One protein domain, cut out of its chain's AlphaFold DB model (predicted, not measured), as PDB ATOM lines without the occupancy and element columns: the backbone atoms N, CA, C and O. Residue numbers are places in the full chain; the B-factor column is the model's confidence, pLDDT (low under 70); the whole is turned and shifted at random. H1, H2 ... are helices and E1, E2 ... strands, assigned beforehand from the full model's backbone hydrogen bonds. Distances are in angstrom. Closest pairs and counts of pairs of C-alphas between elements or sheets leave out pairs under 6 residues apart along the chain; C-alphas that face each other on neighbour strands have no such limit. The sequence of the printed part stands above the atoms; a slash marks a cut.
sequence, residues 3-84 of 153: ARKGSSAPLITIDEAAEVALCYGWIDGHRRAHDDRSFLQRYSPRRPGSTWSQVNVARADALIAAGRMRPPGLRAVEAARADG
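What this domain is: This is residues 3 to 84 of the 153 residues of the protein "OmdA domain containing protein" of Nocardia sp. MDA0666 (UniProt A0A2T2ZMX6). A long two-stranded hairpin, E1 and E2, and the helix H1 run lengthwise, H1 over one face of the hairpin, and two further helices, H2 and H3, gather at one end, steeply tilted to each other. At the other end, by the hairpin's turn, residues 3 to 13 make a loop with no named element. The printed part has 82 residues, with three named helices and two named strands in the order H1, E1, E2, H2, H3; the sheet, E1 - E2, is antiparallel, and the class is mixed, helices and strands. The whole is elongated, spanning 43 by 25 by 20 A, and only just compact, close to loose, with a radius of gyration of the C-alphas of 13.8 A.

How they stand to each other: Going along from residue 3, the first element you meet is H1, residues 14 to 23. A tight link leads to E1, residues 26 to 33, which bends by 51 degrees at residue 30. Another tight link leads to E2, residues 38 to 45, and the two strands form a hairpin, antiparallel at 154 degrees. Look across it for N 29 and O 42, 2.8 A apart, and N 40 and O 32, 2.9 A apart, both within hydrogen-bond range. The closest C-alphas of H1 and E1 are those of Ala 21 and Ile 27, 6.1 A apart. Next comes H2, residues 54 to 65, which touches H1 at a steep tilt of 61 degrees, the same way; the closest C-alphas are those of Leu 22 and Ala 60, 6.5 A apart. H3, residues 71 to 82, touches H1 only at their ends, with its residues 72 to 74 alone; the closest C-alphas are those of Cys 23 and Gly 73, 4.8 A apart, and the two lines are about perpendicular at 82 degrees. H2 and H3 are close but not clearly touching: the closest C-alphas, of Ala 60 and Val 77, are 7.9 A apart. E1 and H2 are apart, and so are E2 and H3. In H1, H2 and H3 every O i to N i+4 pair is within hydrogen-bond range.

Where its parts are: Find C-alpha 14 at (273.028, 211.497, 183.735); from there H1 runs 14.4 A to C-alpha 23. E1 measures 21.1 A from C-alpha 26 to C-alpha 33. E2 begins at C-alpha 38, at (263.150, 208.772, 183.795), and measures 22.7 A. H2 measures 16.4 A, and H3 runs 16.2 A to C-alpha 82 at (292.975, 228.962, 193.975).

The domain as a whole: The two C-alphas farthest apart, those of Asp 36 and Ala 82, are 42.7 A apart. The printed part has no cut and no long link; the link from E2 to H2, 8 residues, is short. The mean pLDDT of the printed part is 96.1, and no printed residue is under 70.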
ATOM      1  N   ALA A   3     267.286 210.198 181.551       96.06
ATOM      2  CA  ALA A   3     266.974 208.811 181.218       96.06
ATOM      3  C   ALA A   3     267.396 207.846 182.339       96.06
ATOM      4  O   ALA A   3     268.479 207.967 182.923       96.06
ATOM      5  N   ARG A   4     266.561 206.841 182.623       94.44
ATOM      6  CA  ARG A   4     267.002 205.657 183.372       94.44
ATOM      7  C   ARG A   4     267.958 204.828 182.522       94.44
ATOM      8  O   ARG A   4     267.853 204.797 181.299       94.44
ATOM      9  N   LYS A   5     268.871 204.115 183.183       91.12
ATOM     10  CA  LYS A   5     269.764 203.171 182.504       91.12
ATOM     11  C   LYS A   5     268.922 202.118 181.772       91.12
ATOM     12  O   LYS A   5     268.063 201.505 182.392       91.12
ATOM     13  N   GLY A   6     269.179 201.932 180.477       89.50
ATOM     14  CA  GLY A   6     268.436 200.996 179.623       89.50
ATOM     15  C   GLY A   6     267.090 201.514 179.102       89.50
ATOM     16  O   GLY A   6     266.404 200.789 178.392       89.50
ATOM     17  N   SER A   7     266.700 202.752 179.422       90.38
ATOM     18  CA  SER A   7     265.495 203.368 178.858       90.38
ATOM     19  C   SER A   7     265.711 203.739 177.390       90.38
ATOM     20  O   SER A   7     266.718 204.352 177.051       90.38
ATOM     21  N   SER A   8     264.729 203.443 176.536       89.25
ATOM     22  CA  SER A   8     264.670 203.896 175.136       89.25
ATOM     23  C   SER A   8     264.075 205.301 174.977       89.25
ATOM     24  O   SER A   8     263.732 205.716 173.873       89.25
ATOM     25  N   ALA A   9     263.832 206.017 176.082       87.69
ATOM     26  CA  ALA A   9     263.299 207.375 176.010       87.69
ATOM     27  C   ALA A   9     264.311 208.312 175.328       87.69
ATOM     28  O   ALA A   9     265.497 208.217 175.641       87.69
ATOM     29  N   PRO A  10     263.864 209.246 174.466       92.69
ATOM     30  CA  PRO A  10     264.730 210.237 173.824       92.69
ATOM     31  C   PRO A  10     265.118 211.343 174.825       92.69
ATOM     32  O   PRO A  10     264.761 212.508 174.677       92.69
ATOM     33  N   LEU A  11     265.790 210.958 175.910       95.25
ATOM     34  CA  LEU A  11     266.222 211.818 177.005       95.25
ATOM     35  C   LEU A  11     267.737 211.709 177.166       95.25
ATOM     36  O   LEU A  11     268.310 210.643 176.964       95.25
ATOM     37  N   ILE A  12     268.365 212.790 177.625       95.31
ATOM     38  CA  ILE A  12     269.788 212.771 177.970       95.31
ATOM     39  C   ILE A  12     270.055 211.866 179.175       95.31
ATOM     40  O   ILE A  12     269.248 211.745 180.109       95.31
ATOM     41  N   THR A  13     271.229 211.258 179.171       95.00
ATOM     42  CA  THR A  13     271.772 210.482 180.278       95.00
ATOM     43  C   THR A  13     272.244 211.388 181.416       95.00
ATOM     44  O   THR A  13     272.388 212.607 181.288       95.00
ATOM     45  N   ILE A  14     272.494 210.777 182.575       93.62
ATOM     46  CA  ILE A  14     273.028 211.497 183.735       93.62
ATOM     47  C   ILE A  14     274.432 212.054 183.469       93.62
ATOM     48  O   ILE A  14     274.767 213.117 183.986       93.62
ATOM     49  N   ASP A  15     275.231 211.359 182.660       93.69
ATOM     50  CA  ASP A  15     276.608 211.752 182.377       93.69
ATOM     51  C   ASP A  15     276.658 212.923 181.391       93.69
ATOM     52  O   ASP A  15     277.328 213.913 181.678       93.69
ATOM     53  N   GLU A  16     275.855 212.891 180.322       95.56
ATOM     54  CA  GLU A  16     275.714 214.023 179.392       95.56
ATOM     55  C   GLU A  16     275.230 215.285 180.116       95.56
ATOM     56  O   GLU A  16     275.781 216.375 179.948       95.56
ATOM     57  N   ALA A  17     274.225 215.140 180.984       96.50
ATOM     58  CA  ALA A  17     273.709 216.255 181.766       96.50
ATOM     59  C   ALA A  17     274.754 216.811 182.752       96.50
ATOM     60  O   ALA A  17     274.842 218.028 182.933       96.50
ATOM     61  N   ALA A  18     275.568 215.945 183.366       96.00
ATOM     62  CA  ALA A  18     276.648 216.357 184.255       96.00
ATOM     63  C   ALA A  18     277.764 217.105 183.507       96.00
ATOM     64  O   ALA A  18     278.271 218.100 184.026       96.00
ATOM     65  N   GLU A  19     278.128 216.677 182.295       97.50
ATOM     66  CA  GLU A  19     279.107 217.387 181.463       97.50
ATOM     67  C   GLU A  19     278.642 218.799 181.113       97.50
ATOM     68  O   GLU A  19     279.386 219.765 181.304       97.50
ATOM     69  N   VAL A  20     277.394 218.939 180.652       97.62
ATOM     70  CA  VAL A  20     276.818 220.255 180.348       97.62
ATOM     71  C   VAL A  20     276.777 221.110 181.613       97.62
ATOM     72  O   VAL A  20     277.214 222.256 181.586       97.62
ATOM     73  N   ALA A  21     276.341 220.558 182.748       97.88
ATOM     74  CA  ALA A  21     276.347 221.286 184.012       97.88
ATOM     75  C   ALA A  21     277.757 221.792 184.378       97.88
ATOM     76  O   ALA A  21     277.912 222.967 184.717       97.88
ATOM     77  N   LEU A  22     278.794 220.957 184.256       98.06
ATOM     78  CA  LEU A  22     280.182 221.356 184.513       98.06
ATOM     79  C   LEU A  22     280.646 222.484 183.585       98.06
ATOM     80  O   LEU A  22     281.245 223.446 184.072       98.06
ATOM     81  N   CYS A  23     280.300 222.425 182.295       98.56
ATOM     82  CA  CYS A  23     280.646 223.467 181.323       98.56
ATOM     83  C   CYS A  23     280.167 224.859 181.757       98.56
ATOM     84  O   CYS A  23     280.850 225.846 181.498       98.56
ATOM     85  N   TYR A  24     279.032 224.938 182.455       98.38
ATOM     86  CA  TYR A  24     278.445 226.187 182.951       98.38
ATOM     87  C   TYR A  24     278.700 226.441 184.448       98.38
ATOM     88  O   TYR A  24     278.122 227.365 185.020       98.38
ATOM     89  N   GLY A  25     279.570 225.666 185.104       97.62
ATOM     90  CA  GLY A  25     279.915 225.856 186.522       97.62
ATOM     91  C   GLY A  25     278.816 225.411 187.493       97.62
ATOM     92  O   GLY A  25     278.722 225.907 188.618       97.62
ATOM     93  N   TRP A  26     277.948 224.501 187.061       98.06
ATOM     94  CA  TRP A  26     276.843 223.961 187.848       98.06
ATOM     95  C   TRP A  26     277.223 222.617 188.491       98.06
ATOM     96  O   TRP A  26     278.266 222.014 188.212       98.06
ATOM     97  N   ILE A  27     276.388 222.172 189.426       96.25
ATOM     98  CA  ILE A  27     276.481 220.879 190.108       96.25
ATOM     99  C   ILE A  27     275.095 220.244 190.206       96.25
ATOM    100  O   ILE A  27     274.079 220.942 190.294       96.25
ATOM    101  N   ASP A  28     275.066 218.917 190.187       94.62
ATOM    102  CA  ASP A  28     273.883 218.125 190.463       94.62
ATOM    103  C   ASP A  28     273.462 218.225 191.939       94.62
ATOM    104  O   ASP A  28     274.262 218.356 192.865       94.62
ATOM    105  N   GLY A  29     272.154 218.213 192.155       92.25
ATOM    106  CA  GLY A  29     271.531 218.179 193.467       92.25
ATOM    107  C   GLY A  29     270.709 216.911 193.660       92.25
ATOM    108  O   GLY A  29     271.102 215.808 193.291       92.25
ATOM    109  N   HIS A  30     269.531 217.077 194.252       92.88
ATOM    110  CA  HIS A  30     268.649 215.956 194.536       92.88
ATOM    111  C   HIS A  30     268.114 215.310 193.249       92.88
ATOM    112  O   HIS A  30     267.714 216.010 192.311       92.88
ATOM    113  N   ARG A  31     268.077 213.974 193.254       94.75
ATOM    114  CA  ARG A  31     267.488 213.142 192.205       94.75
ATOM    115  C   ARG A  31     266.302 212.380 192.769       94.75
ATOM    116  O   ARG A  31     266.459 211.685 193.768       94.75
ATOM    117  N   ARG A  32     265.158 212.449 192.092       95.94
ATOM    118  CA  ARG A  32     263.965 211.659 192.422       95.94
ATOM    119  C   ARG A  32     263.459 210.896 191.206       95.94
ATOM    120  O   ARG A  32     263.648 211.343 190.072       95.94
ATOM    121  N   ALA A  33     262.834 209.748 191.447       96.12
ATOM    122  CA  ALA A  33     262.091 209.034 190.415       96.12
ATOM    123  C   ALA A  33     261.003 209.949 189.833       96.12
ATOM    124  O   ALA A  33     260.392 210.720 190.576       96.12
ATOM    125  N   HIS A  34     260.811 209.891 188.515       95.31
ATOM    126  CA  HIS A  34     259.664 210.519 187.862       95.31
ATOM    127  C   HIS A  34     258.635 209.461 187.470       95.31
ATOM    128  O   HIS A  34     257.508 209.507 187.940       95.31
ATOM    129  N   ASP A  35     259.084 208.499 186.666       94.44
ATOM    130  CA  ASP A  35     258.334 207.366 186.121       94.44
ATOM    131  C   ASP A  35     259.300 206.183 185.894       94.44
ATOM    132  O   ASP A  35     260.463 206.240 186.315       94.44
ATOM    133  N   ASP A  36     258.860 205.125 185.212       93.62
ATOM    134  CA  ASP A  36     259.654 203.918 184.923       93.62
ATOM    135  C   ASP A  36     260.793 204.127 183.921       93.62
ATOM    136  O   ASP A  36     261.651 203.260 183.753       93.62
ATOM    137  N   ARG A  37     260.848 205.288 183.264       95.56
ATOM    138  CA  ARG A  37     261.789 205.585 182.176       95.56
ATOM    139  C   ARG A  37     262.738 206.732 182.497       95.56
ATOM    140  O   ARG A  37     263.748 206.885 181.802       95.56
ATOM    141  N   SER A  38     262.458 207.515 183.538       96.25
ATOM    142  CA  SER A  38     263.150 208.772 183.795       96.25
ATOM    143  C   SER A  38     263.243 209.185 185.273       96.25
ATOM    144  O   SER A  38     262.534 208.708 186.166       96.25
ATOM    145  N   PHE A  39     264.168 210.114 185.523       97.12
ATOM    146  CA  PHE A  39     264.371 210.812 186.786       97.12
ATOM    147  C   PHE A  39     264.186 212.327 186.625       97.12
ATOM    148  O   PHE A  39     264.514 212.920 185.589       97.12
ATOM    149  N   LEU A  40     263.776 212.979 187.712       96.69
ATOM    150  CA  LEU A  40     263.933 214.419 187.895       96.69
ATOM    151  C   LEU A  40     265.234 214.679 188.657       96.69
ATOM    152  O   LEU A  40     265.409 214.209 189.782       96.69
ATOM    153  N   GLN A  41     266.140 215.434 188.039       97.00
ATOM    154  CA  GLN A  41     267.439 215.805 188.594       97.00
ATOM    155  C   GLN A  41     267.528 217.324 188.668       97.00
ATOM    156  O   GLN A  41     267.384 218.004 187.651       97.00
ATOM    157  N   ARG A  42     267.778 217.857 189.866       96.25
ATOM    158  CA  ARG A  42     268.073 219.283 190.027       96.25
ATOM    159  C   ARG A  42     269.524 219.544 189.643       96.25
ATOM    160  O   ARG A  42     270.401 218.793 190.068       96.25
ATOM    161  N   TYR A  43     269.756 220.637 188.928       96.44
ATOM    162  CA  TYR A  43     271.072 221.241 188.750       96.44
ATOM    163  C   TYR A  43     271.019 222.685 189.232       96.44
ATOM    164  O   TYR A  43     269.974 223.333 189.167       96.44
ATOM    165  N   SER A  44     272.125 223.179 189.771       96.69
ATOM    166  CA  SER A  44     272.234 224.569 190.212       96.69
ATOM    167  C   SER A  44     273.669 225.067 190.098       96.69
ATOM    168  O   SER A  44     274.582 224.242 190.181       96.69
ATOM    169  N   PRO A  45     273.889 226.389 189.992       97.12
ATOM    170  CA  PRO A  45     275.222 226.968 190.089       97.12
ATOM    171  C   PRO A  45     275.966 226.474 191.335       97.12
ATOM    172  O   PRO A  45     275.375 226.340 192.415       97.12
ATOM    173  N   ARG A  46     277.266 226.196 191.199       95.69
ATOM    174  CA  ARG A  46     278.111 225.856 192.349       95.69
ATOM    175  C   ARG A  46     278.189 227.058 193.283       95.69
ATOM    176  O   ARG A  46     278.541 228.157 192.868       95.69
ATOM    177  N   ARG A  47     277.889 226.837 194.564       93.94
ATOM    178  CA  ARG A  47     278.115 227.847 195.606       93.94
ATOM    179  C   ARG A  47     279.620 228.016 195.845       93.94
ATOM    180  O   ARG A  47     280.341 227.013 195.730       93.94
ATOM    181  N   PRO A  48     280.088 229.208 196.250       91.00
ATOM    182  CA  PRO A  48     281.445 229.375 196.764       91.00
ATOM    183  C   PRO A  48     281.766 228.307 197.819       91.00
ATOM    184  O   PRO A  48     280.926 227.977 198.658       91.00
ATOM    185  N   GLY A  49     282.951 227.699 197.734       90.25
ATOM    186  CA  GLY A  49     283.371 226.647 198.666       90.25
ATOM    187  C   GLY A  49     282.780 225.248 198.432       90.25
ATOM    188  O   GLY A  49     283.089 224.339 199.205       90.25
ATOM    189  N   SER A  50     281.962 225.030 197.390       92.94
ATOM    190  CA  SER A  50     281.424 223.692 197.065       92.94
ATOM    191  C   SER A  50     282.547 222.676 196.835       92.94
ATOM    192  O   SER A  50     283.524 222.969 196.144       92.94
ATOM    193  N   THR A  51     282.401 221.466 197.376       93.75
ATOM    194  CA  THR A  51     283.404 220.404 197.216       93.75
ATOM    195  C   THR A  51     283.461 219.872 195.782       93.75
ATOM    196  O   THR A  51     282.487 219.926 195.022       93.75
ATOM    197  N   TRP A  52     284.625 219.336 195.421       96.81
ATOM    198  CA  TRP A  52     284.856 218.637 194.163       96.81
ATOM    199  C   TRP A  52     285.110 217.155 194.427       96.81
ATOM    200  O   TRP A  52     285.659 216.776 195.458       96.81
ATOM    201  N   SER A  53     284.656 216.313 193.503       96.25
ATOM    202  CA  SER A  53     285.017 214.897 193.457       96.25
ATOM    203  C   SER A  53     286.095 214.708 192.401       96.25
ATOM    204  O   SER A  53     286.089 215.425 191.399       96.25
ATOM    205  N   GLN A  54     286.960 213.708 192.566       97.62
ATOM    206  CA  GLN A  54     287.963 213.379 191.543       97.62
ATOM    207  C   GLN A  54     287.313 213.043 190.191       97.62
ATOM    208  O   GLN A  54     287.872 213.323 189.140       97.62
ATOM    209  N   VAL A  55     286.087 212.503 190.205       96.88
ATOM    210  CA  VAL A  55     285.301 212.259 188.982       96.88
ATOM    211  C   VAL A  55     284.954 213.566 188.269       96.88
ATOM    212  O   VAL A  55     285.084 213.644 187.052       96.88
ATOM    213  N   ASN A  56     284.523 214.593 189.004       97.31
ATOM    214  CA  ASN A  56     284.195 215.890 188.411       97.31
ATOM    215  C   ASN A  56     285.445 216.670 187.995       97.31
ATOM    216  O   ASN A  56     285.375 217.378 186.999       97.31
ATOM    217  N   VAL A  57     286.559 216.520 188.720       98.19
ATOM    218  CA  VAL A  57     287.873 217.047 188.317       98.19
ATOM    219  C   VAL A  57     288.284 216.447 186.973       98.19
ATOM    220  O   VAL A  57     288.414 217.185 186.004       98.19
ATOM    221  N   ALA A  58     288.333 215.115 186.870       98.12
ATOM    222  CA  ALA A  58     288.713 214.432 185.634       98.12
ATOM    223  C   ALA A  58     287.799 214.787 184.447       98.12
ATOM    224  O   ALA A  58     288.273 215.013 183.337       98.12
ATOM    225  N   ARG A  59     286.481 214.882 184.677       98.12
ATOM    226  CA  ARG A  59     285.526 215.326 183.647       98.12
ATOM    227  C   ARG A  59     285.778 216.765 183.215       98.12
ATOM    228  O   ARG A  59     285.768 217.045 182.024       98.12
ATOM    229  N   ALA A  60     285.979 217.673 184.165       98.25
ATOM    230  CA  ALA A  60     286.246 219.068 183.857       98.25
ATOM    231  C   ALA A  60     287.569 219.227 183.096       98.25
ATOM    232  O   ALA A  60     287.574 219.924 182.089       98.25
ATOM    233  N   ASP A  61     288.641 218.530 183.482       98.50
ATOM    234  CA  ASP A  61     289.906 218.542 182.734       98.50
ATOM    235  C   ASP A  61     289.727 218.037 181.293       98.50
ATOM    236  O   ASP A  61     290.195 218.681 180.354       98.50
ATOM    237  N   ALA A  62     288.969 216.954 181.086       98.50
ATOM    238  CA  ALA A  62     288.655 216.463 179.743       98.50
ATOM    239  C   ALA A  62     287.842 217.482 178.918       98.50
ATOM    240  O   ALA A  62     288.106 217.686 177.733       98.50
ATOM    241  N   LEU A  63     286.875 218.167 179.539       98.62
ATOM    242  CA  LEU A  63     286.074 219.212 178.891       98.62
ATOM    243  C   LEU A  63     286.890 220.472 178.572       98.62
ATOM    244  O   LEU A  63     286.610 221.131 177.570       98.62
ATOM    245  N   ILE A  64     287.880 220.813 179.405       98.62
ATOM    246  CA  ILE A  64     288.844 221.891 179.142       98.62
ATOM    247  C   ILE A  64     289.693 221.520 177.927       98.62
ATOM    248  O   ILE A  64     289.753 222.299 176.980       98.62
ATOM    249  N   ALA A  65     290.283 220.320 177.923       98.62
ATOM    250  CA  ALA A  65     291.112 219.837 176.820       98.62
ATOM    251  C   ALA A  65     290.338 219.782 175.492       98.62
ATOM    252  O   ALA A  65     290.880 220.107 174.441       98.62
ATOM    253  N   ALA A  66     289.048 219.439 175.544       98.38
ATOM    254  CA  ALA A  66     288.162 219.425 174.383       98.38
ATOM    255  C   ALA A  66     287.615 220.811 173.976       98.38
ATOM    256  O   ALA A  66     286.794 220.890 173.064       98.38
ATOM    257  N   GLY A  67     287.976 221.900 174.668       98.38
ATOM    258  CA  GLY A  67     287.472 223.251 174.375       98.38
ATOM    259  C   GLY A  67     285.966 223.440 174.614       98.38
ATOM    260  O   GLY A  67     285.362 224.380 174.096       98.38
ATOM    261  N   ARG A  68     285.327 222.547 175.383       98.44
ATOM    262  CA  ARG A  68     283.868 222.548 175.617       98.44
ATOM    263  C   ARG A  68     283.445 223.412 176.803       98.44
ATOM    264  O   ARG A  68     282.282 223.817 176.878       98.44
ATOM    265  N   MET A  69     284.364 223.704 177.725       98.56
ATOM    266  CA  MET A  69     284.076 224.534 178.896       98.56
ATOM    267  C   MET A  69     283.631 225.947 178.510       98.56
ATOM    268  O   MET A  69     284.144 226.552 177.572       98.56
ATOM    269  N   ARG A  70     282.678 226.503 179.266       98.50
ATOM    270  CA  ARG A  70     282.224 227.892 179.112       98.50
ATOM    271  C   ARG A  70     282.840 228.777 180.198       98.50
ATOM    272  O   ARG A  70     283.263 228.253 181.233       98.50
ATOM    273  N   PRO A  71     282.844 230.115 180.029       98.50
ATOM    274  CA  PRO A  71     283.459 231.019 181.001       98.50
ATOM    275  C   PRO A  71     283.003 230.808 182.458       98.50
ATOM    276  O   PRO A  71     283.853 230.820 183.345       98.50
ATOM    277  N   PRO A  72     281.713 230.545 182.761       98.06
ATOM    278  CA  PRO A  72     281.296 230.242 184.134       98.06
ATOM    279  C   PRO A  72     281.898 228.947 184.698       98.06
ATOM    280  O   PRO A  72     282.239 228.897 185.879       98.06
ATOM    281  N   GLY A  73     282.047 227.911 183.868       98.25
ATOM    282  CA  GLY A  73     282.698 226.663 184.259       98.25
ATOM    283  C   GLY A  73     284.182 226.860 184.547       98.25
ATOM    284  O   GLY A  73     284.655 226.403 185.583       98.25
ATOM    285  N   LEU A  74     284.892 227.588 183.678       98.56
ATOM    286  CA  LEU A  74     286.315 227.902 183.864       98.56
ATOM    287  C   LEU A  74     286.549 228.669 185.169       98.56
ATOM    288  O   LEU A  74     287.353 228.233 185.987       98.56
ATOM    289  N   ARG A  75     285.739 229.700 185.449       98.00
ATOM    290  CA  ARG A  75     285.806 230.430 186.726       98.00
ATOM    291  C   ARG A  75     285.594 229.527 187.941       98.00
ATOM    292  O   ARG A  75     286.235 229.713 188.971       98.00
ATOM    293  N   ALA A  76     284.694 228.547 187.850       98.06
ATOM    294  CA  ALA A  76     284.461 227.606 188.946       98.06
ATOM    295  C   ALA A  76     285.663 226.671 189.184       98.06
ATOM    296  O   ALA A  76     285.931 226.318 190.337       98.06
ATOM    297  N   VAL A  77     286.367 226.278 188.116       98.19
ATOM    298  CA  VAL A  77     287.614 225.499 188.175       98.19
ATOM    299  C   VAL A  77     288.738 226.344 188.775       98.19
ATOM    300  O   VAL A  77     289.352 225.927 189.752       98.19
ATOM    301  N   GLU A  78     288.959 227.552 188.258       98.12
ATOM    302  CA  GLU A  78     289.972 228.496 188.747       98.12
ATOM    303  C   GLU A  78     289.783 228.802 190.234       98.12
ATOM    304  O   GLU A  78     290.718 228.654 191.016       98.12
ATOM    305  N   ALA A  79     288.554 229.113 190.657       97.69
ATOM    306  CA  ALA A  79     288.246 229.364 192.061       97.69
ATOM    307  C   ALA A  79     288.514 228.143 192.956       97.69
ATOM    308  O   ALA A  79     288.859 228.302 194.122       97.69
ATOM    309  N   ALA A  80     288.320 226.923 192.447       97.31
ATOM    310  CA  ALA A  80     288.610 225.697 193.189       97.31
ATOM    311  C   ALA A  80     290.104 225.364 193.248       97.31
ATOM    312  O   ALA A  80     290.551 224.776 194.229       97.31
ATOM    313  N   ARG A  81     290.870 225.722 192.212       97.75
ATOM    314  CA  ARG A  81     292.334 225.609 192.215       97.75
ATOM    315  C   ARG A  81     292.940 226.625 193.183       97.75
ATOM    316  O   ARG A  81     293.737 226.249 194.031       97.75
ATOM    317  N   ALA A  82     292.479 227.875 193.132       97.25
ATOM    318  CA  ALA A  82     292.975 228.962 193.975       97.25
ATOM    319  C   ALA A  82     292.792 228.711 195.483       97.25
ATOM    320  O   ALA A  82     293.621 229.141 196.277       97.25
ATOM    321  N   ASP A  83     291.727 228.011 195.889       94.69
ATOM    322  CA  ASP A  83     291.452 227.707 197.300       94.69
ATOM    323  C   ASP A  83     291.720 226.241 197.698       94.69
ATOM    324  O   ASP A  83     291.272 225.783 198.756       94.69
ATOM    325  N   GLY A  84     292.435 225.495 196.845       94.81
ATOM    326  CA  GLY A  84     292.889 224.124 197.097       94.81
ATOM    327  C   GLY A  84     291.794 223.050 197.090       94.81
ATOM    328  O   GLY A  84     292.079 221.874 197.314       94.81
TER     329      GLY A  84